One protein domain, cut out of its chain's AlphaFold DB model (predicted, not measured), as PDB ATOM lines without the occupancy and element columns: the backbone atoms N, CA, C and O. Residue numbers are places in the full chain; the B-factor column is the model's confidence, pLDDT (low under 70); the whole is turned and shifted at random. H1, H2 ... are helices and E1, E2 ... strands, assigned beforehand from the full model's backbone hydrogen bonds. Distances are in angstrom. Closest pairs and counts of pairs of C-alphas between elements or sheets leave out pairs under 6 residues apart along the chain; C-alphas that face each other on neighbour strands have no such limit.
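What this domain is: This is residues 8 to 193 of the 194 residues of an uncharacterized protein of Candidatus Dependentiae bacterium (UniProt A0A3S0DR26). A small three-stranded sheet has helix H1 packed slantwise over one face, and the long helix H7 crosses H1 on its side away from the sheet, then runs on past it toward H8, which folds back near the far part of H7. H6 packs on H1, H4 and H5 make a crossed pair near one end of the sheet, and the short helices H2 and H3 lie at a far end of the domain, touching no other helix. The printed part has 186 residues with eight named helices and three named strands, in the order E1 H1 H2 H3 H4 E2 E3 H5 H6 H7 H8, and its class is mostly helix. The sheet runs E1 E3 E2, antiparallel throughout. The whole is compact, with a radius of gyration of the C-alphas of 18.1 A and spans of 57 by 40 by 31 A.

Where its parts are: E1, residues 8 to 11, begins at C-alpha 8 (-22.720, 4.099, -23.633). H1, residues 18 to 37, is 28.5 A long. H2 is residues 52 to 55, H3 58 to 62 and H4 73 to 80. E2, residues 83 to 87, is 11.1 A long, and E3, residues 91 to 95, is 13.3 A long. H5, residues 101 to 111, is 15.8 A long, and H6 is residues 132 to 139. H7, residues 147 to 177, is 46.1 A long and begins at C-alpha 147 (-6.140, 22.696, -12.286). H8, residues 182 to 191, is 15.7 A long and ends at C-alpha 191 (3.505, 10.041, -41.680).

How they stand to each other: E1 and E3 are antiparallel at 158 degrees, with N 10 and O 92 2.8 A apart. E2 and E3 form a hairpin at 155 degrees, with N 85 and O 93 2.8 A apart. H1 is on the sheet at a height of 8.7 A, over E3 and E2; its closest C-alphas to E2 are those of Ala 25 and Leu 84, 6.2 A. H1 and H7 touch at a steep tilt of 58 degrees, closest at the C-alphas of Glu 20 and Ala 154, 5.0 A; H7 does so with residues 150 to 161 alone. H1, with residues 24 to 28 alone, touches H6, closest at the C-alphas of Glu 27 and Ile 138, 7.2 A. H4 and H5 touch, about perpendicular at 75 degrees, closest at the C-alphas of Met 78 and Glu 102, 5.2 A. H7 and H8 are close but not clearly touching, the C-alphas of Ile 171 and Leu 184 being 7.8 A apart; so are H2 and H3, with those of Tyr 54 and Phe 60 6.7 A apart. Every O i to N i+4 pair is within hydrogen-bond range in H1, H3, H5 and H6, against 3 of 4 in H4, 26 of 27 in H7 and 4 of 6 in H8; H2 is too short for one.

The domain as a whole: The C-alphas farthest apart, those of Val 58 and Asn 145, are 57.2 A apart. The printed part has no cut. The links H1 to H2 and H5 to H6 are long. The mean pLDDT of the printed part is 81.6; it is under 70 at residues 54 to 55, 57 to 77, 168 and 171 to 193.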
ATOM      1  N   PHE A   8     -22.932   4.408 -25.041       95.25
ATOM      2  CA  PHE A   8     -22.720   4.099 -23.633       95.25
ATOM      3  C   PHE A   8     -22.505   5.385 -22.835       95.25
ATOM      4  O   PHE A   8     -21.954   6.362 -23.342       95.25
ATOM      5  N   LYS A   9     -22.963   5.356 -21.584       97.00
ATOM      6  CA  LYS A   9     -22.823   6.449 -20.622       97.00
ATOM      7  C   LYS A   9     -21.519   6.301 -19.851       97.00
ATOM      8  O   LYS A   9     -21.118   5.180 -19.523       97.00
ATOM      9  N   VAL A  10     -20.891   7.426 -19.549       97.69
ATOM     10  CA  VAL A  10     -19.721   7.523 -18.681       97.69
ATOM     11  C   VAL A  10     -20.017   8.570 -17.625       97.69
ATOM     12  O   VAL A  10     -20.149   9.745 -17.948       97.69
ATOM     13  N   ASN A  11     -20.096   8.137 -16.371       97.69
ATOM     14  CA  ASN A  11     -20.269   9.050 -15.250       97.69
ATOM     15  C   ASN A  11     -18.912   9.652 -14.889       97.69
ATOM     16  O   ASN A  11     -17.931   8.918 -14.714       97.69
ATOM     17  N   LEU A  12     -18.866  10.971 -14.766       96.38
ATOM     18  CA  LEU A  12     -17.697  11.720 -14.347       96.38
ATOM     19  C   LEU A  12     -17.921  12.299 -12.947       96.38
ATOM     20  O   LEU A  12     -19.033  12.695 -12.611       96.38
ATOM     21  N   PRO A  13     -16.870  12.371 -12.119       95.31
ATOM     22  CA  PRO A  13     -16.867  13.279 -10.981       95.31
ATOM     23  C   PRO A  13     -17.159  14.719 -11.421       95.31
ATOM     24  O   PRO A  13     -16.696  15.145 -12.479       95.31
ATOM     25  N   GLU A  14     -17.858  15.474 -10.580       93.75
ATOM     26  CA  GLU A  14     -18.012  16.919 -10.759       93.75
ATOM     27  C   GLU A  14     -16.654  17.647 -10.675       93.75
ATOM     28  O   GLU A  14     -15.675  17.128 -10.129       93.75
ATOM     29  N   GLY A  15     -16.607  18.881 -11.185       93.81
ATOM     30  CA  GLY A  15     -15.428  19.756 -11.103       93.81
ATOM     31  C   GLY A  15     -14.571  19.812 -12.371       93.81
ATOM     32  O   GLY A  15     -13.617  20.593 -12.422       93.81
ATOM     33  N   TYR A  16     -14.922  19.043 -13.405       97.50
ATOM     34  CA  TYR A  16     -14.320  19.199 -14.727       97.50
ATOM     35  C   TYR A  16     -14.988  20.319 -15.526       97.50
ATOM     36  O   TYR A  16     -16.218  20.372 -15.647       97.50
ATOM     37  N   SER A  17     -14.172  21.184 -16.122       97.31
ATOM     38  CA  SER A  17     -14.600  22.161 -17.117       97.31
ATOM     39  C   SER A  17     -15.077  21.458 -18.393       97.31
ATOM     40  O   SER A  17     -14.838  20.269 -18.610       97.31
ATOM     41  N   ARG A  18     -15.758  22.200 -19.267       97.50
ATOM     42  CA  ARG A  18     -16.225  21.658 -20.548       97.50
ATOM     43  C   ARG A  18     -15.070  21.119 -21.401       97.50
ATOM     44  O   ARG A  18     -15.165  20.009 -21.915       97.50
ATOM     45  N   ASP A  19     -13.980  21.868 -21.503       97.88
ATOM     46  CA  ASP A  19     -12.838  21.500 -22.345       97.88
ATOM     47  C   ASP A  19     -12.138  20.244 -21.806       97.88
ATOM     48  O   ASP A  19     -11.789  19.334 -22.560       97.88
ATOM     49  N   GLU A  20     -12.037  20.113 -20.484       98.31
ATOM     50  CA  GLU A  20     -11.520  18.902 -19.844       98.31
ATOM     51  C   GLU A  20     -12.428  17.695 -20.079       98.31
ATOM     52  O   GLU A  20     -11.936  16.608 -20.381       98.31
ATOM     53  N   ARG A  21     -13.754  17.864 -19.992       98.50
ATOM     54  CA  ARG A  21     -14.716  16.794 -20.299       98.50
ATOM     55  C   ARG A  21     -14.612  16.342 -21.754       98.50
ATOM     56  O   ARG A  21     -14.614  15.138 -22.017       98.50
ATOM     57  N   GLN A  22     -14.437  17.271 -22.691       98.06
ATOM     58  CA  GLN A  22     -14.211  16.953 -24.104       98.06
ATOM     59  C   GLN A  22     -12.877  16.236 -24.332       98.06
ATOM     60  O   GLN A  22     -12.821  15.255 -25.079       98.06
ATOM     61  N   ALA A  23     -11.813  16.654 -23.646       98.31
ATOM     62  CA  ALA A  23     -10.521  15.977 -23.695       98.31
ATOM     63  C   ALA A  23     -10.591  14.551 -23.114       98.31
ATOM     64  O   ALA A  23     -10.088  13.596 -23.717       98.31
ATOM     65  N   ILE A  24     -11.284  14.371 -21.985       98.50
ATOM     66  CA  ILE A  24     -11.564  13.057 -21.388       98.50
ATOM     67  C   ILE A  24     -12.354  12.187 -22.374       98.50
ATOM     68  O   ILE A  24     -11.980  11.032 -22.603       98.50
ATOM     69  N   ALA A  25     -13.395  12.730 -23.012       98.38
ATOM     70  CA  ALA A  25     -14.172  12.024 -24.027       98.38
ATOM     71  C   ALA A  25     -13.299  11.564 -25.204       98.38
ATOM     72  O   ALA A  25     -13.356  10.395 -25.596       98.38
ATOM     73  N   ALA A  26     -12.443  12.445 -25.730       96.88
ATOM     74  CA  ALA A  26     -11.520  12.129 -26.818       96.88
ATOM     75  C   ALA A  26     -10.546  10.999 -26.436       96.88
ATOM     76  O   ALA A  26     -10.285  10.091 -27.237       96.88
ATOM     77  N   GLU A  27     -10.046  10.992 -25.198       98.00
ATOM     78  CA  GLU A  27      -9.211   9.901 -24.693       98.00
ATOM     79  C   GLU A  27      -9.980   8.585 -24.533       98.00
ATOM     80  O   GLU A  27      -9.447   7.532 -24.895       98.00
ATOM     81  N   ILE A  28     -11.227   8.618 -24.052       98.25
ATOM     82  CA  ILE A  28     -12.084   7.425 -23.955       98.25
ATOM     83  C   ILE A  28     -12.341   6.846 -25.348       98.25
ATOM     84  O   ILE A  28     -12.173   5.642 -25.561       98.25
ATOM     85  N   VAL A  29     -12.694   7.689 -26.319       95.69
ATOM     86  CA  VAL A  29     -12.886   7.288 -27.719       95.69
ATOM     87  C   VAL A  29     -11.608   6.654 -28.269       95.69
ATOM     88  O   VAL A  29     -11.650   5.548 -28.815       95.69
ATOM     89  N   SER A  30     -10.452   7.295 -28.078       92.44
ATOM     90  CA  SER A  30      -9.153   6.761 -28.507       92.44
ATOM     91  C   SER A  30      -8.843   5.410 -27.855       92.44
ATOM     92  O   SER A  30      -8.447   4.464 -28.544       92.44
ATOM     93  N   PHE A  31      -9.100   5.269 -26.555       95.81
ATOM     94  CA  PHE A  31      -8.929   4.018 -25.822       95.81
ATOM     95  C   PHE A  31      -9.803   2.897 -26.395       95.81
ATOM     96  O   PHE A  31      -9.292   1.819 -26.721       95.81
ATOM     97  N   VAL A  32     -11.102   3.151 -26.586       93.88
ATOM     98  CA  VAL A  32     -12.041   2.176 -27.161       93.88
ATOM     99  C   VAL A  32     -11.595   1.766 -28.563       93.88
ATOM    100  O   VAL A  32     -11.545   0.568 -28.856       93.88
ATOM    101  N   ARG A  33     -11.203   2.721 -29.416       88.12
ATOM    102  CA  ARG A  33     -10.677   2.446 -30.764       88.12
ATOM    103  C   ARG A  33      -9.451   1.537 -30.697       88.12
ATOM    104  O   ARG A  33      -9.447   0.473 -31.309       88.12
ATOM    105  N   GLN A  34      -8.440   1.897 -29.908       89.19
ATOM    106  CA  GLN A  34      -7.197   1.126 -29.793       89.19
ATOM    107  C   GLN A  34      -7.421  -0.285 -29.236       89.19
ATOM    108  O   GLN A  34      -6.854  -1.249 -29.753       89.19
ATOM    109  N   ARG A  35      -8.260  -0.433 -28.206       92.25
ATOM    110  CA  ARG A  35      -8.635  -1.739 -27.644       92.25
ATOM    111  C   ARG A  35      -9.357  -2.601 -28.679       92.25
ATOM    112  O   ARG A  35      -9.009  -3.765 -28.872       92.25
ATOM    113  N   THR A  36     -10.301  -2.009 -29.404       88.19
ATOM    114  CA  THR A  36     -11.058  -2.700 -30.455       88.19
ATOM    115  C   THR A  36     -10.149  -3.143 -31.599       88.19
ATOM    116  O   THR A  36     -10.273  -4.271 -32.075       88.19
ATOM    117  N   LEU A  37      -9.180  -2.309 -32.002       82.00
ATOM    118  CA  LEU A  37      -8.172  -2.658 -33.012       82.00
ATOM    119  C   LEU A  37      -7.269  -3.822 -32.567       82.00
ATOM    120  O   LEU A  37      -6.789  -4.586 -33.401       82.00
ATOM    121  N   LYS A  38      -7.077  -4.012 -31.256       85.19
ATOM    122  CA  LYS A  38      -6.386  -5.184 -30.682       85.19
ATOM    123  C   LYS A  38      -7.273  -6.435 -30.623       85.19
ATOM    124  O   LYS A  38      -6.810  -7.493 -30.201       85.19
ATOM    125  N   GLY A  39      -8.531  -6.336 -31.049       87.00
ATOM    126  CA  GLY A  39      -9.486  -7.437 -31.039       87.00
ATOM    127  C   GLY A  39      -9.982  -7.792 -29.638       87.00
ATOM    128  O   GLY A  39     -10.247  -8.967 -29.377       87.00
ATOM    129  N   VAL A  40     -10.055  -6.805 -28.743       89.56
ATOM    130  CA  VAL A  40     -10.446  -6.975 -27.340       89.56
ATOM    131  C   VAL A  40     -11.747  -6.216 -27.069       89.56
ATOM    132  O   VAL A  40     -11.932  -5.091 -27.540       89.56
ATOM    133  N   ASP A  41     -12.662  -6.851 -26.341       92.00
ATOM    134  CA  ASP A  41     -13.938  -6.277 -25.923       92.00
ATOM    135  C   ASP A  41     -13.807  -5.401 -24.675       92.00
ATOM    136  O   ASP A  41     -12.713  -5.220 -24.136       92.00
ATOM    137  N   PHE A  42     -14.914  -4.802 -24.234       93.69
ATOM    138  CA  PHE A  42     -14.863  -3.884 -23.103       93.69
ATOM    139  C   PHE A  42     -14.548  -4.534 -21.758       93.69
ATOM    140  O   PHE A  42     -14.101  -3.826 -20.866       93.69
ATOM    141  N   GLU A  43     -14.717  -5.848 -21.631       92.62
ATOM    142  CA  GLU A  43     -14.412  -6.618 -20.420       92.62
ATOM    143  C   GLU A  43     -12.981  -7.185 -20.456       92.62
ATOM    144  O   GLU A  43     -12.565  -7.893 -19.542       92.62
ATOM    145  N   GLY A  44     -12.208  -6.897 -21.512       91.19
ATOM    146  CA  GLY A  44     -10.843  -7.396 -21.685       91.19
ATOM    147  C   GLY A  44     -10.754  -8.768 -22.365       91.19
ATOM    148  O   GLY A  44      -9.656  -9.307 -22.527       91.19
ATOM    149  N   SER A  45     -11.875  -9.336 -22.814       92.44
ATOM    150  CA  SER A  45     -11.913 -10.624 -23.506       92.44
ATOM    151  C   SER A  45     -11.626 -10.479 -25.002       92.44
ATOM    152  O   SER A  45     -11.957  -9.484 -25.644       92.44
ATOM    153  N   LYS A  46     -10.999 -11.497 -25.603       91.19
ATOM    154  CA  LYS A  46     -10.745 -11.510 -27.053       91.19
ATOM    155  C   LYS A  46     -12.048 -11.699 -27.825       91.19
ATOM    156  O   LYS A  46     -12.854 -12.565 -27.489       91.19
ATOM    157  N   PHE A  47     -12.206 -10.967 -28.925       88.88
ATOM    158  CA  PHE A  47     -13.345 -11.142 -29.818       88.88
ATOM    159  C   PHE A  47     -13.427 -12.563 -30.388       88.88
ATOM    160  O   PHE A  47     -12.398 -13.176 -30.703       88.88
ATOM    161  N   PRO A  48     -14.651 -13.075 -30.621       85.88
ATOM    162  CA  PRO A  48     -14.828 -14.335 -31.316       85.88
ATOM    163  C   PRO A  48     -14.249 -14.255 -32.733       85.88
ATOM    164  O   PRO A  48     -14.465 -13.290 -33.481       85.88
ATOM    165  N   LYS A  49     -13.536 -15.319 -33.116       81.38
ATOM    166  CA  LYS A  49     -13.053 -15.512 -34.487       81.38
ATOM    167  C   LYS A  49     -14.231 -15.627 -35.457       81.38
ATOM    168  O   LYS A  49     -15.348 -15.990 -35.083       81.38
ATOM    169  N   TYR A  50     -13.976 -15.344 -36.732       72.44
ATOM    170  CA  TYR A  50     -14.953 -15.630 -37.780       72.44
ATOM    171  C   TYR A  50     -15.220 -17.137 -37.881       72.44
ATOM    172  O   TYR A  50     -14.304 -17.942 -37.729       72.44
ATOM    173  N   SER A  51     -16.468 -17.521 -38.167       72.75
ATOM    174  CA  SER A  51     -16.802 -18.928 -38.391       72.75
ATOM    175  C   SER A  51     -16.155 -19.449 -39.673       72.75
ATOM    176  O   SER A  51     -16.047 -18.729 -40.670       72.75
ATOM    177  N   ASP A  52     -15.803 -20.734 -39.693       74.38
ATOM    178  CA  ASP A  52     -15.196 -21.367 -40.869       74.38
ATOM    179  C   ASP A  52     -16.069 -21.250 -42.121       74.38
ATOM    180  O   ASP A  52     -15.566 -21.020 -43.216       74.38
ATOM    181  N   SER A  53     -17.390 -21.338 -41.964       73.25
ATOM    182  CA  SER A  53     -18.341 -21.145 -43.062       73.25
ATOM    183  C   SER A  53     -18.300 -19.732 -43.655       73.25
ATOM    184  O   SER A  53     -18.376 -19.576 -44.870       73.25
ATOM    185  N   TYR A  54     -18.134 -18.699 -42.823       68.56
ATOM    186  CA  TYR A  54     -18.072 -17.313 -43.287       68.56
ATOM    187  C   TYR A  54     -16.726 -17.013 -43.943       68.56
ATOM    188  O   TYR A  54     -16.693 -16.414 -45.013       68.56
ATOM    189  N   THR A  55     -15.625 -17.494 -43.363       65.12
ATOM    190  CA  THR A  55     -14.280 -17.300 -43.936       65.12
ATOM    191  C   THR A  55     -14.094 -17.983 -45.294       65.12
ATOM    192  O   THR A  55     -13.253 -17.566 -46.085       65.12
ATOM    193  N   LYS A  56     -14.888 -19.019 -45.590       70.81
ATOM    194  CA  LYS A  56     -14.926 -19.698 -46.895       70.81
ATOM    195  C   LYS A  56     -15.855 -19.022 -47.912       70.81
ATOM    196  O   LYS A  56     -15.843 -19.410 -49.077       70.81
ATOM    197  N   SER A  57     -16.657 -18.037 -47.500       67.94
ATOM    198  CA  SER A  57     -17.600 -17.361 -48.397       67.94
ATOM    199  C   SER A  57     -16.885 -16.480 -49.425       67.94
ATOM    200  O   SER A  57     -15.836 -15.894 -49.144       67.94
ATOM    201  N   VAL A  58     -17.486 -16.346 -50.613       65.25
ATOM    202  CA  VAL A  58     -16.984 -15.465 -51.682       65.25
ATOM    203  C   VAL A  58     -16.867 -14.025 -51.179       65.25
ATOM    204  O   VAL A  58     -15.836 -13.398 -51.382       65.25
ATOM    205  N   ASN A  59     -17.850 -13.552 -50.408       57.69
ATOM    206  CA  ASN A  59     -17.857 -12.205 -49.832       57.69
ATOM    207  C   ASN A  59     -16.683 -11.951 -48.875       57.69
ATOM    208  O   ASN A  59     -16.173 -10.838 -48.808       57.69
ATOM    209  N   PHE A  60     -16.241 -12.964 -48.125       61.38
ATOM    210  CA  PHE A  60     -15.085 -12.827 -47.237       61.38
ATOM    211  C   PHE A  60     -13.774 -12.721 -48.021       61.38
ATOM    212  O   PHE A  60     -12.934 -11.883 -47.701       61.38
ATOM    213  N   ARG A  61     -13.633 -13.537 -49.074       60.75
ATOM    214  CA  ARG A  61     -12.462 -13.546 -49.963       60.75
ATOM    215  C   ARG A  61     -12.385 -12.276 -50.816       60.75
ATOM    216  O   ARG A  61     -11.309 -11.714 -50.951       60.75
ATOM    217  N   ALA A  62     -13.523 -11.803 -51.326       54.72
ATOM    218  CA  ALA A  62     -13.631 -10.569 -52.103       54.72
ATOM    219  C   ALA A  62     -13.346  -9.315 -51.261       54.72
ATOM    220  O   ALA A  62     -12.773  -8.358 -51.763       54.72
ATOM    221  N   ALA A  63     -13.683  -9.332 -49.967       56.50
ATOM    222  CA  ALA A  63     -13.403  -8.228 -49.049       56.50
ATOM    223  C   ALA A  63     -11.943  -8.179 -48.545       56.50
ATOM    224  O   ALA A  63     -11.650  -7.399 -47.640       56.50
ATOM    225  N   GLY A  64     -11.049  -9.044 -49.049       53.25
ATOM    226  CA  GLY A  64      -9.633  -9.069 -48.662       53.25
ATOM    227  C   GLY A  64      -9.394  -9.340 -47.172       53.25
ATOM    228  O   GLY A  64      -8.403  -8.883 -46.611       53.25
ATOM    229  N   LYS A  65     -10.321 -10.018 -46.483       57.66
ATOM    230  CA  LYS A  65     -10.229 -10.258 -45.035       57.66
ATOM    231  C   LYS A  65      -9.332 -11.455 -44.745       57.66
ATOM    232  O   LYS A  65      -9.546 -12.535 -45.289       57.66
ATOM    233  N   ASP A  66      -8.381 -11.288 -43.835       51.38
ATOM    234  CA  ASP A  66      -7.570 -12.400 -43.352       51.38
ATOM    235  C   ASP A  66      -8.295 -13.198 -42.260       51.38
ATOM    236  O   ASP A  66      -9.099 -12.678 -41.489       51.38
ATOM    237  N   LYS A  67      -8.025 -14.505 -42.174       47.31
ATOM    238  CA  LYS A  67      -8.595 -15.367 -41.116       47.31
ATOM    239  C   LYS A  67      -8.043 -15.046 -39.722       47.31
ATOM    240  O   LYS A  67      -8.705 -15.333 -38.726       47.31
ATOM    241  N   SER A  68      -6.820 -14.519 -39.663       41.12
ATOM    242  CA  SER A  68      -6.055 -14.230 -38.440       41.12
ATOM    243  C   SER A  68      -6.144 -12.765 -38.010       41.12
ATOM    244  O   SER A  68      -6.093 -12.477 -36.817       41.12
ATOM    245  N   SER A  69      -6.315 -11.858 -38.968       46.78
ATOM    246  CA  SER A  69      -6.586 -10.442 -38.749       46.78
ATOM    247  C   SER A  69      -8.089 -10.252 -38.880       46.78
ATOM    248  O   SER A  69      -8.634 -10.394 -39.972       46.78
ATOM    249  N   ILE A  70      -8.793  -9.964 -37.779       53.09
ATOM    250  CA  ILE A  70     -10.142  -9.395 -37.883       53.09
ATOM    251  C   ILE A  70      -9.938  -8.119 -38.692       53.09
ATOM    252  O   ILE A  70      -9.427  -7.153 -38.146       53.09
ATOM    253  N   ASN A  71     -10.179  -8.167 -40.006       47.69
ATOM    254  CA  ASN A  71      -9.716  -7.104 -40.880       47.69
ATOM    255  C   ASN A  71     -10.603  -5.888 -40.608       47.69
ATOM    256  O   ASN A  71     -11.760  -5.820 -41.037       47.69
ATOM    257  N   LEU A  72     -10.061  -4.983 -39.796       46.16
ATOM    258  CA  LEU A  72     -10.699  -3.790 -39.260       46.16
ATOM    259  C   LEU A  72     -10.850  -2.721 -40.345       46.16
ATOM    260  O   LEU A  72     -10.924  -1.557 -40.018       46.16
ATOM    261  N   THR A  73     -10.906  -3.064 -41.629       41.12
ATOM    262  CA  THR A  73     -11.204  -2.092 -42.691       41.12
ATOM    263  C   THR A  73     -12.661  -1.632 -42.574       41.12
ATOM    264  O   THR A  73     -12.933  -0.446 -42.500       41.12
ATOM    265  N   LEU A  74     -13.604  -2.568 -42.381       47.19
ATOM    266  CA  LEU A  74     -15.017  -2.237 -42.110       47.19
ATOM    267  C   LEU A  74     -15.263  -1.760 -40.674       47.19
ATOM    268  O   LEU A  74     -16.209  -1.015 -40.421       47.19
ATOM    269  N   SER A  75     -14.441  -2.228 -39.730       51.69
ATOM    270  CA  SER A  75     -14.479  -1.739 -38.352       51.69
ATOM    271  C   SER A  75     -13.763  -0.403 -38.205       51.69
ATOM    272  O   SER A  75     -14.045   0.294 -37.254       51.69
ATOM    273  N   GLY A  76     -12.851  -0.048 -39.104       59.75
ATOM    274  CA  GLY A  76     -12.041   1.165 -39.077       59.75
ATOM    275  C   GLY A  76     -12.887   2.363 -39.448       59.75
ATOM    276  O   GLY A  76     -12.906   3.323 -38.689       59.75
ATOM    277  N   ASP A  77     -13.694   2.229 -40.505       67.06
ATOM    278  CA  ASP A  77     -14.745   3.197 -40.820       67.06
ATOM    279  C   ASP A  77     -15.684   3.355 -39.622       67.06
ATOM    280  O   ASP A  77     -15.857   4.447 -39.109       67.06
ATOM    281  N   MET A  78     -16.221   2.255 -39.085       82.38
ATOM    282  CA  MET A  78     -17.128   2.310 -37.932       82.38
ATOM    283  C   MET A  78     -16.462   2.897 -36.674       82.38
ATOM    284  O   MET A  78     -17.088   3.646 -35.942       82.38
ATOM    285  N   LEU A  79     -15.191   2.615 -36.410       84.00
ATOM    286  CA  LEU A  79     -14.468   3.176 -35.270       84.00
ATOM    287  C   LEU A  79     -14.159   4.663 -35.459       84.00
ATOM    288  O   LEU A  79     -14.125   5.384 -34.466       84.00
ATOM    289  N   ALA A  80     -13.962   5.122 -36.696       81.81
ATOM    290  CA  ALA A  80     -13.695   6.524 -37.008       81.81
ATOM    291  C   ALA A  80     -14.882   7.445 -36.683       81.81
ATOM    292  O   ALA A  80     -14.660   8.597 -36.332       81.81
ATOM    293  N   TYR A  81     -16.114   6.928 -36.737       87.12
ATOM    294  CA  TYR A  81     -17.333   7.670 -36.385       87.12
ATOM    295  C   TYR A  81     -17.778   7.488 -34.925       87.12
ATOM    296  O   TYR A  81     -18.832   7.987 -34.547       87.12
ATOM    297  N   LEU A  82     -17.016   6.755 -34.102       90.81
ATOM    298  CA  LEU A  82     -17.261   6.727 -32.659       90.81
ATOM    299  C   LEU A  82     -16.881   8.088 -32.084       90.81
ATOM    300  O   LEU A  82     -15.704   8.438 -32.168       90.81
ATOM    301  N   ASP A  83     -17.819   8.809 -31.485       93.75
ATOM    302  CA  ASP A  83     -17.545  10.144 -30.949       93.75
ATOM    303  C   ASP A  83     -18.392  10.467 -29.711       93.75
ATOM    304  O   ASP A  83     -19.317   9.726 -29.354       93.75
ATOM    305  N   LEU A  84     -18.070  11.581 -29.060       96.25
ATOM    306  CA  LEU A  84     -18.911  12.210 -28.046       96.25
ATOM    307  C   LEU A  84     -20.234  12.664 -28.683       96.25
ATOM    308  O   LEU A  84     -20.238  13.330 -29.711       96.25
ATOM    309  N   GLN A  85     -21.351  12.266 -28.083       95.81
ATOM    310  CA  GLN A  85     -22.709  12.577 -28.539       95.81
ATOM    311  C   GLN A  85     -23.369  13.621 -27.636       95.81
ATOM    312  O   GLN A  85     -24.014  14.536 -28.136       95.81
ATOM    313  N   GLU A  86     -23.178  13.506 -26.318       96.44
ATOM    314  CA  GLU A  86     -23.671  14.477 -25.335       96.44
ATOM    315  C   GLU A  86     -22.618  14.727 -24.250       96.44
ATOM    316  O   GLU A  86     -21.931  13.799 -23.815       96.44
ATOM    317  N   ASP A  87     -22.516  15.988 -23.828       97.19
ATOM    318  CA  ASP A  87     -21.569  16.523 -22.842       97.19
ATOM    319  C   ASP A  87     -22.362  17.225 -21.734       97.19
ATOM    320  O   ASP A  87     -22.755  18.385 -21.880       97.19
ATOM    321  N   ASN A  88     -22.624  16.496 -20.650       95.38
ATOM    322  CA  ASN A  88     -23.243  17.012 -19.434       95.38
ATOM    323  C   ASN A  88     -22.175  17.167 -18.336       95.38
ATOM    324  O   ASN A  88     -21.068  16.642 -18.454       95.38
ATOM    325  N   GLU A  89     -22.487  17.895 -17.261       92.62
ATOM    326  CA  GLU A  89     -21.515  18.208 -16.197       92.62
ATOM    327  C   GLU A  89     -20.940  16.961 -15.505       92.62
ATOM    328  O   GLU A  89     -19.749  16.928 -15.197       92.62
ATOM    329  N   ASP A  90     -21.760  15.929 -15.317       93.94
ATOM    330  CA  ASP A  90     -21.448  14.683 -14.610       93.94
ATOM    331  C   ASP A  90     -21.591  13.427 -15.492       93.94
ATOM    332  O   ASP A  90     -21.316  12.309 -15.051       93.94
ATOM    333  N   GLU A  91     -21.996  13.581 -16.755       96.81
ATOM    334  CA  GLU A  91     -22.250  12.466 -17.668       96.81
ATOM    335  C   GLU A  91     -21.795  12.782 -19.096       96.81
ATOM    336  O   GLU A  91     -22.172  13.789 -19.691       96.81
ATOM    337  N   LEU A  92     -21.049  11.851 -19.691       97.94
ATOM    338  CA  LEU A  92     -20.772  11.833 -21.124       97.94
ATOM    339  C   LEU A  92     -21.536  10.700 -21.794       97.94
ATOM    340  O   LEU A  92     -21.540   9.562 -21.308       97.94
ATOM    341  N   ILE A  93     -22.098  10.976 -22.967       97.31
ATOM    342  CA  ILE A  93     -22.665   9.945 -23.838       97.31
ATOM    343  C   ILE A  93     -21.751   9.780 -25.041       97.31
ATOM    344  O   ILE A  93     -21.582  10.700 -25.832       97.31
ATOM    345  N   ILE A  94     -21.164   8.593 -25.195       96.88
ATOM    346  CA  ILE A  94     -20.236   8.271 -26.285       96.88
ATOM    347  C   ILE A  94     -20.848   7.178 -27.152       96.88
ATOM    348  O   ILE A  94     -21.358   6.173 -26.648       96.88
ATOM    349  N   GLY A  95     -20.774   7.331 -28.469       94.88
ATOM    350  CA  GLY A  95     -21.312   6.340 -29.388       94.88
ATOM    351  C   GLY A  95     -21.430   6.854 -30.809       94.88
ATOM    352  O   GLY A  95     -20.526   7.502 -31.325       94.88
ATOM    353  N   TYR A  96     -22.548   6.505 -31.432       91.88
ATOM    354  CA  TYR A  96     -22.856   6.835 -32.815       91.88
ATOM    355  C   TYR A  96     -24.080   7.726 -32.901       91.88
ATOM    356  O   TYR A  96     -25.021   7.561 -32.116       91.88
ATOM    357  N   GLU A  97     -24.084   8.576 -33.923       89.31
ATOM    358  CA  GLU A  97     -25.256   9.345 -34.313       89.31
ATOM    359  C   GLU A  97     -26.417   8.397 -34.650       89.31
ATOM    360  O   GLU A  97     -26.244   7.363 -35.317       89.31
ATOM    361  N   GLU A  98     -27.609   8.740 -34.171       83.50
ATOM    362  CA  GLU A  98     -28.818   7.958 -34.399       83.50
ATOM    363  C   GLU A  98     -29.158   7.886 -35.896       83.50
ATOM    364  O   GLU A  98     -29.098   8.867 -36.626       83.50
ATOM    365  N   GLY A  99     -29.500   6.691 -36.383       81.31
ATOM    366  CA  GLY A  99     -29.844   6.483 -37.794       81.31
ATOM    367  C   GLY A  99     -28.656   6.444 -38.763       81.31
ATOM    368  O   GLY A  99     -28.855   6.112 -39.935       81.31
ATOM    369  N   SER A 100     -27.426   6.693 -38.301       83.69
ATOM    370  CA  SER A 100     -26.225   6.561 -39.136       83.69
ATOM    371  C   SER A 100     -26.009   5.119 -39.625       83.69
ATOM    372  O   SER A 100     -26.390   4.131 -38.980       83.69
ATOM    373  N   LYS A 101     -25.352   4.961 -40.782       82.50
ATOM    374  CA  LYS A 101     -24.977   3.629 -41.304       82.50
ATOM    375  C   LYS A 101     -24.026   2.920 -40.336       82.50
ATOM    376  O   LYS A 101     -24.057   1.694 -40.189       82.50
ATOM    377  N   GLU A 102     -23.196   3.698 -39.661       85.06
ATOM    378  CA  GLU A 102     -22.198   3.298 -38.683       85.06
ATOM    379  C   GLU A 102     -22.860   2.757 -37.421       85.06
ATOM    380  O   GLU A 102     -22.439   1.700 -36.952       85.06
ATOM    381  N   ALA A 103     -23.958   3.364 -36.956       86.19
ATOM    382  CA  ALA A 103     -24.764   2.821 -35.864       86.19
ATOM    383  C   ALA A 103     -25.298   1.412 -36.188       86.19
ATOM    384  O   ALA A 103     -25.240   0.520 -35.343       86.19
ATOM    385  N   GLY A 104     -25.737   1.157 -37.426       84.88
ATOM    386  CA  GLY A 104     -26.162  -0.184 -37.859       84.88
ATOM    387  C   GLY A 104     -25.013  -1.204 -37.914       84.88
ATOM    388  O   GLY A 104     -25.177  -2.376 -37.556       84.88
ATOM    389  N   LYS A 105     -23.812  -0.773 -38.322       84.56
ATOM    390  CA  LYS A 105     -22.596  -1.609 -38.268       84.56
ATOM    391  C   LYS A 105     -22.176  -1.884 -36.820       84.56
ATOM    392  O   LYS A 105     -21.785  -3.015 -36.505       84.56
ATOM    393  N   ALA A 106     -22.252  -0.876 -35.956       88.44
ATOM    394  CA  ALA A 106     -21.961  -0.973 -34.533       88.44
ATOM    395  C   ALA A 106     -22.929  -1.943 -33.853       88.44
ATOM    396  O   ALA A 106     -22.466  -2.868 -33.195       88.44
ATOM    397  N   GLU A 107     -24.234  -1.840 -34.124       88.25
ATOM    398  CA  GLU A 107     -25.259  -2.797 -33.689       88.25
ATOM    399  C   GLU A 107     -24.866  -4.232 -34.048       88.25
ATOM    400  O   GLU A 107     -24.797  -5.125 -33.197       88.25
ATOM    401  N   GLY A 108     -24.578  -4.451 -35.334       87.81
ATOM    402  CA  GLY A 108     -24.246  -5.770 -35.852       87.81
ATOM    403  C   GLY A 108     -23.050  -6.394 -35.144       87.81
ATOM    404  O   GLY A 108     -23.069  -7.592 -34.870       87.81
ATOM    405  N   ASN A 109     -22.043  -5.594 -34.794       89.25
ATOM    406  CA  ASN A 109     -20.899  -6.064 -34.020       89.25
ATOM    407  C   ASN A 109     -21.243  -6.230 -32.539       89.25
ATOM    408  O   ASN A 109     -20.991  -7.302 -31.999       89.25
ATOM    409  N   GLN A 110     -21.864  -5.241 -31.901       90.44
ATOM    410  CA  GLN A 110     -22.102  -5.212 -30.459       90.44
ATOM    411  C   GLN A 110     -22.986  -6.370 -29.988       90.44
ATOM    412  O   GLN A 110     -22.688  -6.989 -28.970       90.44
ATOM    413  N   ILE A 111     -24.044  -6.700 -30.739       91.25
ATOM    414  CA  ILE A 111     -25.000  -7.762 -30.372       91.25
ATOM    415  C   ILE A 111     -24.999  -8.953 -31.340       91.25
ATOM    416  O   ILE A 111     -25.728  -9.924 -31.137       91.25
ATOM    417  N   GLY A 112     -24.194  -8.917 -32.403       88.75
ATOM    418  CA  GLY A 112     -24.114 -10.008 -33.374       88.75
ATOM    419  C   GLY A 112     -25.343 -10.132 -34.283       88.75
ATOM    420  O   GLY A 112     -25.603 -11.232 -34.778       88.75
ATOM    421  N   SER A 113     -26.130  -9.064 -34.463       89.06
ATOM    422  CA  SER A 113     -27.377  -9.100 -35.246       89.06
ATOM    423  C   SER A 113     -27.119  -9.168 -36.752       89.06
ATOM    424  O   SER A 113     -27.756  -9.955 -37.447       89.06
ATOM    425  N   TYR A 114     -26.164  -8.382 -37.262       83.12
ATOM    426  CA  TYR A 114     -25.819  -8.266 -38.688       83.12
ATOM    427  C   TYR A 114     -27.062  -8.165 -39.597       83.12
ATOM    428  O   TYR A 114     -27.191  -8.905 -40.572       83.12
ATOM    429  N   GLY A 115     -28.003  -7.286 -39.233       80.88
ATOM    430  CA  GLY A 115     -29.255  -7.060 -39.971       80.88
ATOM    431  C   GLY A 115     -30.405  -8.011 -39.618       80.88
ATOM    432  O   GLY A 115     -31.491  -7.881 -40.176       80.88
ATOM    433  N   LYS A 116     -30.208  -8.955 -38.691       84.94
ATOM    434  CA  LYS A 116     -31.280  -9.829 -38.191       84.94
ATOM    435  C   LYS A 116     -32.075  -9.165 -37.058       84.94
ATOM    436  O   LYS A 116     -31.498  -8.370 -36.318       84.94
ATOM    437  N   PRO A 117     -33.357  -9.539 -36.858       83.94
ATOM    438  CA  PRO A 117     -34.167  -9.025 -35.750       83.94
ATOM    439  C   PRO A 117     -33.598  -9.351 -34.364       83.94
ATOM    440  O   PRO A 117     -33.806  -8.596 -33.422       83.94
ATOM    441  N   THR A 118     -32.880 -10.472 -34.235       87.12
ATOM    442  CA  THR A 118     -32.281 -10.926 -32.978       87.12
ATOM    443  C   THR A 118     -30.764 -11.042 -33.086       87.12
ATOM    444  O   THR A 118     -30.212 -11.512 -34.086       87.12
ATOM    445  N   GLY A 119     -30.083 -10.596 -32.029       88.31
ATOM    446  CA  GLY A 119     -28.639 -10.721 -31.878       88.31
ATOM    447  C   GLY A 119     -28.189 -12.162 -31.633       88.31
ATOM    448  O   GLY A 119     -28.951 -13.010 -31.170       88.31
ATOM    449  N   ASN A 120     -26.918 -12.440 -31.918       90.88
ATOM    450  CA  ASN A 120     -26.269 -13.702 -31.583       90.88
ATOM    451  C   ASN A 120     -25.032 -13.428 -30.728       90.88
ATOM    452  O   ASN A 120     -23.978 -13.062 -31.252       90.88
ATOM    453  N   ALA A 121     -25.145 -13.694 -29.425       89.62
ATOM    454  CA  ALA A 121     -24.073 -13.477 -28.457       89.62
ATOM    455  C   ALA A 121     -22.760 -14.197 -28.822       89.62
ATOM    456  O   ALA A 121     -21.686 -13.657 -28.589       89.62
ATOM    457  N   LYS A 122     -22.814 -15.363 -29.486       88.88
ATOM    458  CA  LYS A 122     -21.608 -16.100 -29.923       88.88
ATOM    459  C   LYS A 122     -20.828 -15.383 -31.033       88.88
ATOM    460  O   LYS A 122     -19.702 -15.763 -31.337       88.88
ATOM    461  N   LYS A 123     -21.442 -14.394 -31.685       87.75
ATOM    462  CA  LYS A 123     -20.848 -13.584 -32.760       87.75
ATOM    463  C   LYS A 123     -20.664 -12.118 -32.366       87.75
ATOM    464  O   LYS A 123     -20.209 -11.333 -33.202       87.75
ATOM    465  N   ALA A 124     -21.066 -11.762 -31.148       90.19
ATOM    466  CA  ALA A 124     -20.979 -10.414 -30.628       90.19
ATOM    467  C   ALA A 124     -19.519 -10.048 -30.330       90.19
ATOM    468  O   ALA A 124     -18.728 -10.862 -29.859       90.19
ATOM    469  N   ARG A 125     -19.179  -8.800 -30.617       90.62
ATOM    470  CA  ARG A 125     -17.924  -8.127 -30.309       90.62
ATOM    471  C   ARG A 125     -18.321  -6.903 -29.506       90.62
ATOM    472  O   ARG A 125     -18.610  -5.872 -30.100       90.62
ATOM    473  N   LYS A 126     -18.446  -7.048 -28.186       92.12
ATOM    474  CA  LYS A 126     -18.940  -5.986 -27.298       92.12
ATOM    475  C   LYS A 126     -17.870  -4.903 -27.127       92.12
ATOM    476  O   LYS A 126     -17.173  -4.846 -26.125       92.12
ATOM    477  N   PHE A 127     -17.646  -4.115 -28.163       91.81
ATOM    478  CA  PHE A 127     -16.535  -3.177 -28.216       91.81
ATOM    479  C   PHE A 127     -16.879  -1.827 -27.585       91.81
ATOM    480  O   PHE A 127     -15.963  -1.127 -27.175       91.81
ATOM    481  N   LEU A 128     -18.160  -1.460 -27.498       93.62
ATOM    482  CA  LEU A 128     -18.596  -0.250 -26.799       93.62
ATOM    483  C   LEU A 128     -18.587  -0.458 -25.287       93.62
ATOM    484  O   LEU A 128     -18.957  -1.533 -24.810       93.62
ATOM    485  N   GLY A 129     -18.209   0.594 -24.564       95.25
ATOM    486  CA  GLY A 129     -18.094   0.602 -23.110       95.25
ATOM    487  C   GLY A 129     -16.656   0.756 -22.624       95.25
ATOM    488  O   GLY A 129     -15.681   0.511 -23.345       95.25
ATOM    489  N   ILE A 130     -16.529   1.133 -21.361       97.00
ATOM    490  CA  ILE A 130     -15.268   1.255 -20.637       97.00
ATOM    491  C   ILE A 130     -15.473   0.696 -19.229       97.00
ATOM    492  O   ILE A 130     -16.549   0.845 -18.654       97.00
ATOM    493  N   THR A 131     -14.472  -0.001 -18.695       96.94
ATOM    494  CA  THR A 131     -14.517  -0.462 -17.304       96.94
ATOM    495  C   THR A 131     -14.238   0.709 -16.367       96.94
ATOM    496  O   THR A 131     -13.568   1.670 -16.747       96.94
ATOM    497  N   GLN A 132     -14.683   0.615 -15.113       96.75
ATOM    498  CA  GLN A 132     -14.327   1.622 -14.111       96.75
ATOM    499  C   GLN A 132     -12.807   1.706 -13.899       96.75
ATOM    500  O   GLN A 132     -12.273   2.784 -13.646       96.75
ATOM    501  N   GLU A 133     -12.101   0.580 -14.032       97.38
ATOM    502  CA  GLU A 133     -10.645   0.522 -13.918       97.38
ATOM    503  C   GLU A 133      -9.966   1.335 -15.028       97.38
ATOM    504  O   GLU A 133      -9.111   2.175 -14.752       97.38
ATOM    505  N   ASP A 134     -10.369   1.135 -16.283       97.75
ATOM    506  CA  ASP A 134      -9.793   1.861 -17.417       97.75
ATOM    507  C   ASP A 134     -10.193   3.335 -17.422       97.75
ATOM    508  O   ASP A 134      -9.361   4.192 -17.727       97.75
ATOM    509  N   LEU A 135     -11.424   3.650 -17.009       98.12
ATOM    510  CA  LEU A 135     -11.851   5.030 -16.805       98.12
ATOM    511  C   LEU A 135     -10.975   5.712 -15.750       98.12
ATOM    512  O   LEU A 135     -10.450   6.791 -15.998       98.12
ATOM    513  N   SER A 136     -10.724   5.053 -14.618       98.12
ATOM    514  CA  SER A 136      -9.866   5.594 -13.554       98.12
ATOM    515  C   SER A 136      -8.431   5.843 -14.033       98.12
ATOM    516  O   SER A 136      -7.818   6.839 -13.653       98.12
ATOM    517  N   LYS A 137      -7.896   4.998 -14.929       98.25
ATOM    518  CA  LYS A 137      -6.585   5.232 -15.564       98.25
ATOM    519  C   LYS A 137      -6.588   6.495 -16.426       98.25
ATOM    520  O   LYS A 137      -5.595   7.221 -16.430       98.25
ATOM    521  N   ILE A 138      -7.677   6.781 -17.139       98.19
ATOM    522  CA  ILE A 138      -7.817   8.022 -17.918       98.19
ATOM    523  C   ILE A 138      -7.942   9.218 -16.969       98.19
ATOM    524  O   ILE A 138      -7.154  10.153 -17.077       98.19
ATOM    525  N   LEU A 139      -8.845   9.152 -15.987       97.88
ATOM    526  CA  LEU A 139      -9.089  10.233 -15.025       97.88
ATOM    527  C   LEU A 139      -7.869  10.552 -14.152       97.88
ATOM    528  O   LEU A 139      -7.682  11.697 -13.768       97.88
ATOM    529  N   SER A 140      -6.968   9.596 -13.908       97.94
ATOM    530  CA  SER A 140      -5.712   9.871 -13.187       97.94
ATOM    531  C   SER A 140      -4.781  10.867 -13.901       97.94
ATOM    532  O   SER A 140      -3.847  11.397 -13.295       97.94
ATOM    533  N   LYS A 141      -5.026  11.142 -15.188       97.88
ATOM    534  CA  LYS A 141      -4.338  12.189 -15.956       97.88
ATOM    535  C   LYS A 141      -4.958  13.572 -15.758       97.88
ATOM    536  O   LYS A 141      -4.289  14.547 -16.086       97.88
ATOM    537  N   TYR A 142      -6.167  13.632 -15.202       97.88
ATOM    538  CA  TYR A 142      -6.939  14.840 -14.926       97.88
ATOM    539  C   TYR A 142      -7.226  14.977 -13.414       97.88
ATOM    540  O   TYR A 142      -8.370  14.887 -12.982       97.88
ATOM    541  N   PRO A 143      -6.200  15.133 -12.565       97.38
ATOM    542  CA  PRO A 143      -6.399  15.229 -11.120       97.38
ATOM    543  C   PRO A 143      -7.190  16.489 -10.721       97.38
ATOM    544  O   PRO A 143      -6.754  17.604 -10.984       97.38
ATOM    545  N   LEU A 144      -8.320  16.321 -10.023       96.44
ATOM    546  CA  LEU A 144      -9.196  17.425  -9.581       96.44
ATOM    547  C   LEU A 144      -8.545  18.416  -8.596       96.44
ATOM    548  O   LEU A 144      -9.128  19.448  -8.298       96.44
ATOM    549  N   ASN A 145      -7.370  18.099  -8.054       97.06
ATOM    550  CA  ASN A 145      -6.628  18.957  -7.129       97.06
ATOM    551  C   ASN A 145      -5.466  19.721  -7.792       97.06
ATOM    552  O   ASN A 145      -4.638  20.283  -7.078       97.06
ATOM    553  N   ASP A 146      -5.364  19.692  -9.123       97.62
ATOM    554  CA  ASP A 146      -4.289  20.334  -9.886       97.62
ATOM    555  C   ASP A 146      -4.832  20.854 -11.229       97.62
ATOM    556  O   ASP A 146      -4.730  20.207 -12.274       97.62
ATOM    557  N   ASP A 147      -5.464  22.028 -11.166       97.12
ATOM    558  CA  ASP A 147      -6.140  22.696 -12.286       97.12
ATOM    559  C   ASP A 147      -5.189  22.944 -13.458       97.12
ATOM    560  O   ASP A 147      -5.477  22.546 -14.583       97.12
ATOM    561  N   ALA A 148      -3.998  23.486 -13.185       97.19
ATOM    562  CA  ALA A 148      -3.005  23.790 -14.213       97.19
ATOM    563  C   ALA A 148      -2.601  22.544 -15.019       97.19
ATOM    564  O   ALA A 148      -2.409  22.608 -16.236       97.19
ATOM    565  N   ARG A 149      -2.484  21.384 -14.359       97.12
ATOM    566  CA  ARG A 149      -2.198  20.124 -15.048       97.12
ATOM    567  C   ARG A 149      -3.368  19.647 -15.903       97.12
ATOM    568  O   ARG A 149      -3.120  19.089 -16.975       97.12
ATOM    569  N   ARG A 150      -4.608  19.805 -15.435       97.06
ATOM    570  CA  ARG A 150      -5.803  19.414 -16.197       97.06
ATOM    571  C   ARG A 150      -5.977  20.284 -17.432       97.06
ATOM    572  O   ARG A 150      -6.117  19.723 -18.515       97.06
ATOM    573  N   GLU A 151      -5.868  21.600 -17.280       97.31
ATOM    574  CA  GLU A 151      -5.944  22.576 -18.374       97.31
ATOM    575  C   GLU A 151      -4.887  22.277 -19.442       97.31
ATOM    576  O   GLU A 151      -5.228  21.988 -20.586       97.31
ATOM    577  N   ALA A 152      -3.609  22.173 -19.054       97.75
ATOM    578  CA  ALA A 152      -2.532  21.869 -19.998       97.75
ATOM    579  C   ALA A 152      -2.725  20.523 -20.724       97.75
ATOM    580  O   ALA A 152      -2.308  20.349 -21.873       97.75
ATOM    581  N   ARG A 153      -3.335  19.533 -20.056       97.94
ATOM    582  CA  ARG A 153      -3.655  18.247 -20.681       97.94
ATOM    583  C   ARG A 153      -4.832  18.371 -21.641       97.94
ATOM    584  O   ARG A 153      -4.763  17.768 -22.712       97.94
ATOM    585  N   ALA A 154      -5.878  19.093 -21.250       97.75
ATOM    586  CA  ALA A 154      -7.057  19.320 -22.067       97.75
ATOM    587  C   ALA A 154      -6.667  20.017 -23.371       97.75
ATOM    588  O   ALA A 154      -6.919  19.453 -24.435       97.75
ATOM    589  N   ASP A 155      -5.918  21.116 -23.286       97.94
ATOM    590  CA  ASP A 155      -5.398  21.851 -24.444       97.94
ATOM    591  C   ASP A 155      -4.619  20.924 -25.382       97.94
ATOM    592  O   ASP A 155      -4.944  20.785 -26.560       97.94
ATOM    593  N   ALA A 156      -3.645  20.179 -24.847       97.00
ATOM    594  CA  ALA A 156      -2.824  19.278 -25.652       97.00
ATOM    595  C   ALA A 156      -3.636  18.170 -26.350       97.00
ATOM    596  O   ALA A 156      -3.285  17.735 -27.452       97.00
ATOM    597  N   VAL A 157      -4.691  17.664 -25.704       97.00
ATOM    598  CA  VAL A 157      -5.562  16.623 -26.267       97.00
ATOM    599  C   VAL A 157      -6.499  17.202 -27.318       97.00
ATOM    600  O   VAL A 157      -6.654  16.583 -28.373       97.00
ATOM    601  N   LEU A 158      -7.093  18.366 -27.062       96.19
ATOM    602  CA  LEU A 158      -7.997  19.032 -27.996       96.19
ATOM    603  C   LEU A 158      -7.249  19.491 -29.246       96.19
ATOM    604  O   LEU A 158      -7.661  19.134 -30.345       96.19
ATOM    605  N   GLU A 159      -6.072  20.104 -29.105       94.12
ATOM    606  CA  GLU A 159      -5.211  20.427 -30.248       94.12
ATOM    607  C   GLU A 159      -4.834  19.181 -31.064       94.12
ATOM    608  O   GLU A 159      -4.767  19.200 -32.295       94.12
ATOM    609  N   ALA A 160      -4.533  18.064 -30.392       89.62
ATOM    610  CA  ALA A 160      -4.217  16.820 -31.085       89.62
ATOM    611  C   ALA A 160      -5.433  16.262 -31.835       89.62
ATOM    612  O   ALA A 160      -5.265  15.732 -32.934       89.62
ATOM    613  N   LYS A 161      -6.634  16.382 -31.258       88.75
ATOM    614  CA  LYS A 161      -7.888  15.997 -31.907       88.75
ATOM    615  C   LYS A 161      -8.154  16.867 -33.134       88.75
ATOM    616  O   LYS A 161      -8.380  16.303 -34.198       88.75
ATOM    617  N   GLU A 162      -8.034  18.184 -33.017       90.06
ATOM    618  CA  GLU A 162      -8.207  19.120 -34.135       90.06
ATOM    619  C   GLU A 162      -7.258  18.801 -35.291       90.06
ATOM    620  O   GLU A 162      -7.708  18.613 -36.416       90.06
ATOM    621  N   ARG A 163      -5.962  18.589 -35.019       85.69
ATOM    622  CA  ARG A 163      -4.993  18.194 -36.061       85.69
ATOM    623  C   ARG A 163      -5.374  16.895 -36.774       85.69
ATOM    624  O   ARG A 163      -5.117  16.745 -37.970       85.69
ATOM    625  N   VAL A 164      -5.930  15.928 -36.046       80.88
ATOM    626  CA  VAL A 164      -6.406  14.670 -36.638       80.88
ATOM    627  C   VAL A 164      -7.648  14.914 -37.490       80.88
ATOM    628  O   VAL A 164      -7.718  14.382 -38.598       80.88
ATOM    629  N   ASP A 165      -8.595  15.709 -37.005       80.44
ATOM    630  CA  ASP A 165      -9.837  16.019 -37.711       80.44
ATOM    631  C   ASP A 165      -9.556  16.824 -38.996       80.44
ATOM    632  O   ASP A 165     -10.068  16.473 -40.062       80.44
ATOM    633  N   ASP A 166      -8.649  17.801 -38.942       80.44
ATOM    634  CA  ASP A 166      -8.162  18.559 -40.100       80.44
ATOM    635  C   ASP A 166      -7.518  17.648 -41.143       80.44
ATOM    636  O   ASP A 166      -7.869  17.697 -42.322       80.44
ATOM    637  N   TYR A 167      -6.627  16.751 -40.713       72.75
ATOM    638  CA  TYR A 167      -5.986  15.793 -41.612       72.75
ATOM    639  C   TYR A 167      -6.999  14.839 -42.261       72.75
ATOM    640  O   TYR A 167      -6.906  14.525 -43.450       72.75
ATOM    641  N   VAL A 168      -7.992  14.374 -41.500       68.62
ATOM    642  CA  VAL A 168      -9.077  13.535 -42.029       68.62
ATOM    643  C   VAL A 168      -9.911  14.311 -43.050       68.62
ATOM    644  O   VAL A 168     -10.288  13.743 -44.078       68.62
ATOM    645  N   ASN A 169     -10.189  15.588 -42.804       72.56
ATOM    646  CA  ASN A 169     -10.935  16.440 -43.725       72.56
ATOM    647  C   ASN A 169     -10.144  16.738 -45.004       72.56
ATOM    648  O   ASN A 169     -10.710  16.625 -46.092       72.56
ATOM    649  N   GLU A 170      -8.843  17.022 -44.904       72.81
ATOM    650  CA  GLU A 170      -7.946  17.196 -46.055       72.81
ATOM    651  C   GLU A 170      -7.936  15.937 -46.932       72.81
ATOM    652  O   GLU A 170      -8.141  16.006 -48.144       72.81
ATOM    653  N   ILE A 171      -7.784  14.762 -46.313       63.41
ATOM    654  CA  ILE A 171      -7.859  13.478 -47.012       63.41
ATOM    655  C   ILE A 171      -9.208  13.300 -47.703       63.41
ATOM    656  O   ILE A 171      -9.247  12.843 -48.843       63.41
ATOM    657  N   LYS A 172     -10.320  13.613 -47.028       63.19
ATOM    658  CA  LYS A 172     -11.656  13.482 -47.620       63.19
ATOM    659  C   LYS A 172     -11.798  14.381 -48.839       63.19
ATOM    660  O   LYS A 172     -12.329  13.911 -49.833       63.19
ATOM    661  N   GLN A 173     -11.299  15.617 -48.782       66.94
ATOM    662  CA  GLN A 173     -11.324  16.562 -49.901       66.94
ATOM    663  C   GLN A 173     -10.450  16.097 -51.075       66.94
ATOM    664  O   GLN A 173     -10.891  16.168 -52.216       66.94
ATOM    665  N   GLN A 174      -9.259  15.557 -50.806       60.56
ATOM    666  CA  GLN A 174      -8.365  15.000 -51.835       60.56
ATOM    667  C   GLN A 174      -8.867  13.656 -52.398       60.56
ATOM    668  O   GLN A 174      -8.606  13.322 -53.548       60.56
ATOM    669  N   GLY A 175      -9.598  12.875 -51.597       50.41
ATOM    670  CA  GLY A 175     -10.163  11.572 -51.955       50.41
ATOM    671  C   GLY A 175     -11.521  11.627 -52.661       50.41
ATOM    672  O   GLY A 175     -12.034  10.577 -53.035       50.41
ATOM    673  N   VAL A 176     -12.101  12.816 -52.878       45.31
ATOM    674  CA  VAL A 176     -13.274  12.978 -53.760       45.31
ATOM    675  C   VAL A 176     -12.910  12.708 -55.236       45.31
ATOM    676  O   VAL A 176     -13.808  12.524 -56.052       45.31
ATOM    677  N   GLU A 177     -11.620  12.594 -55.586       45.66
ATOM    678  CA  GLU A 177     -11.164  12.331 -56.963       45.66
ATOM    679  C   GLU A 177     -10.675  10.892 -57.250       45.66
ATOM    680  O   GLU A 177     -10.462  10.575 -58.417       45.66
ATOM    681  N   ASP A 178     -10.519   9.995 -56.262       42.88
ATOM    682  CA  ASP A 178      -9.888   8.675 -56.490       42.88
ATOM    683  C   ASP A 178     -10.555   7.548 -55.656       42.88
ATOM    684  O   ASP A 178     -10.441   7.500 -54.430       42.88
ATOM    685  N   GLU A 179     -11.247   6.610 -56.320       42.50
ATOM    686  CA  GLU A 179     -12.113   5.564 -55.723       42.50
ATOM    687  C   GLU A 179     -11.386   4.412 -54.972       42.50
ATOM    688  O   GLU A 179     -11.969   3.342 -54.775       42.50
ATOM    689  N   ASP A 180     -10.131   4.565 -54.523       47.72
ATOM    690  CA  ASP A 180      -9.386   3.476 -53.855       47.72
ATOM    691  C   ASP A 180      -9.146   3.709 -52.340       47.72
ATOM    692  O   ASP A 180      -8.153   4.333 -51.936       47.72
ATOM    693  N   PRO A 181      -9.982   3.124 -51.454       46.41
ATOM    694  CA  PRO A 181      -9.856   3.247 -49.997       46.41
ATOM    695  C   PRO A 181      -8.586   2.596 -49.412       46.41
ATOM    696  O   PRO A 181      -8.260   2.798 -48.237       46.41
ATOM    697  N   THR A 182      -7.817   1.840 -50.200       52.38
ATOM    698  CA  THR A 182      -6.599   1.145 -49.744       52.38
ATOM    699  C   THR A 182      -5.402   2.095 -49.576       52.38
ATOM    700  O   THR A 182      -4.457   1.792 -48.837       52.38
ATOM    701  N   ARG A 183      -5.437   3.286 -50.195       52.09
ATOM    702  CA  ARG A 183      -4.392   4.321 -50.056       52.09
ATOM    703  C   ARG A 183      -4.430   5.051 -48.709       52.09
ATOM    704  O   ARG A 183      -3.361   5.359 -48.174       52.09
ATOM    705  N   LEU A 184      -5.613   5.237 -48.111       45.88
ATOM    706  CA  LEU A 184      -5.798   5.917 -46.815       45.88
ATOM    707  C   LEU A 184      -4.974   5.263 -45.699       45.88
ATOM    708  O   LEU A 184      -4.200   5.913 -44.996       45.88
ATOM    709  N   ALA A 185      -5.092   3.937 -45.585       46.81
ATOM    710  CA  ALA A 185      -4.407   3.149 -44.563       46.81
ATOM    711  C   ALA A 185      -2.876   3.140 -44.746       46.81
ATOM    712  O   ALA A 185      -2.130   2.938 -43.784       46.81
ATOM    713  N   ARG A 186      -2.395   3.368 -45.977       48.03
ATOM    714  CA  ARG A 186      -0.966   3.431 -46.311       48.03
ATOM    715  C   ARG A 186      -0.368   4.804 -45.990       48.03
ATOM    716  O   ARG A 186       0.744   4.856 -45.472       48.03
ATOM    717  N   LEU A 187      -1.115   5.887 -46.213       46.69
ATOM    718  CA  LEU A 187      -0.713   7.258 -45.862       46.69
ATOM    719  C   LEU A 187      -0.653   7.473 -44.342       46.69
ATOM    720  O   LEU A 187       0.327   8.026 -43.844       46.69
ATOM    721  N   LEU A 188      -1.626   6.936 -43.599       49.44
ATOM    722  CA  LEU A 188      -1.646   6.955 -42.128       49.44
ATOM    723  C   LEU A 188      -0.409   6.289 -41.495       49.44
ATOM    724  O   LEU A 188       0.106   6.774 -40.493       49.44
ATOM    725  N   LYS A 189       0.120   5.211 -42.091       51.50
ATOM    726  CA  LYS A 189       1.329   4.526 -41.589       51.50
ATOM    727  C   LYS A 189       2.645   5.232 -41.934       51.50
ATOM    728  O   LYS A 189       3.631   5.015 -41.240       51.50
ATOM    729  N   LEU A 190       2.684   6.033 -43.000       46.38
ATOM    730  CA  LEU A 190       3.919   6.652 -43.503       46.38
ATOM    731  C   LEU A 190       4.269   7.984 -42.824       46.38
ATOM    732  O   LEU A 190       5.443   8.346 -42.811       46.38
ATOM    733  N   LYS A 191       3.285   8.706 -42.269       50.12
ATOM    734  CA  LYS A 191       3.505  10.041 -41.680       50.12
ATOM    735  C   LYS A 191       3.512  10.088 -40.148       50.12
ATOM    736  O   LYS A 191       4.153  10.968 -39.602       50.12
ATOM    737  N   VAL A 192       2.875   9.135 -39.462       47.66
ATOM    738  CA  VAL A 192       2.849   9.071 -37.979       47.66
ATOM    739  C   VAL A 192       4.060   8.303 -37.410       47.66
ATOM    740  O   VAL A 192       4.254   8.221 -36.204       47.66
ATOM    741  N   GLY A 193       4.888   7.716 -38.283       42.84
ATOM    742  CA  GLY A 193       6.093   6.960 -37.924       42.84
ATOM    743  C   GLY A 193       7.410   7.732 -38.067       42.84
ATOM    744  O   GLY A 193       8.443   7.087 -38.247       42.84
TER     745      GLY A 193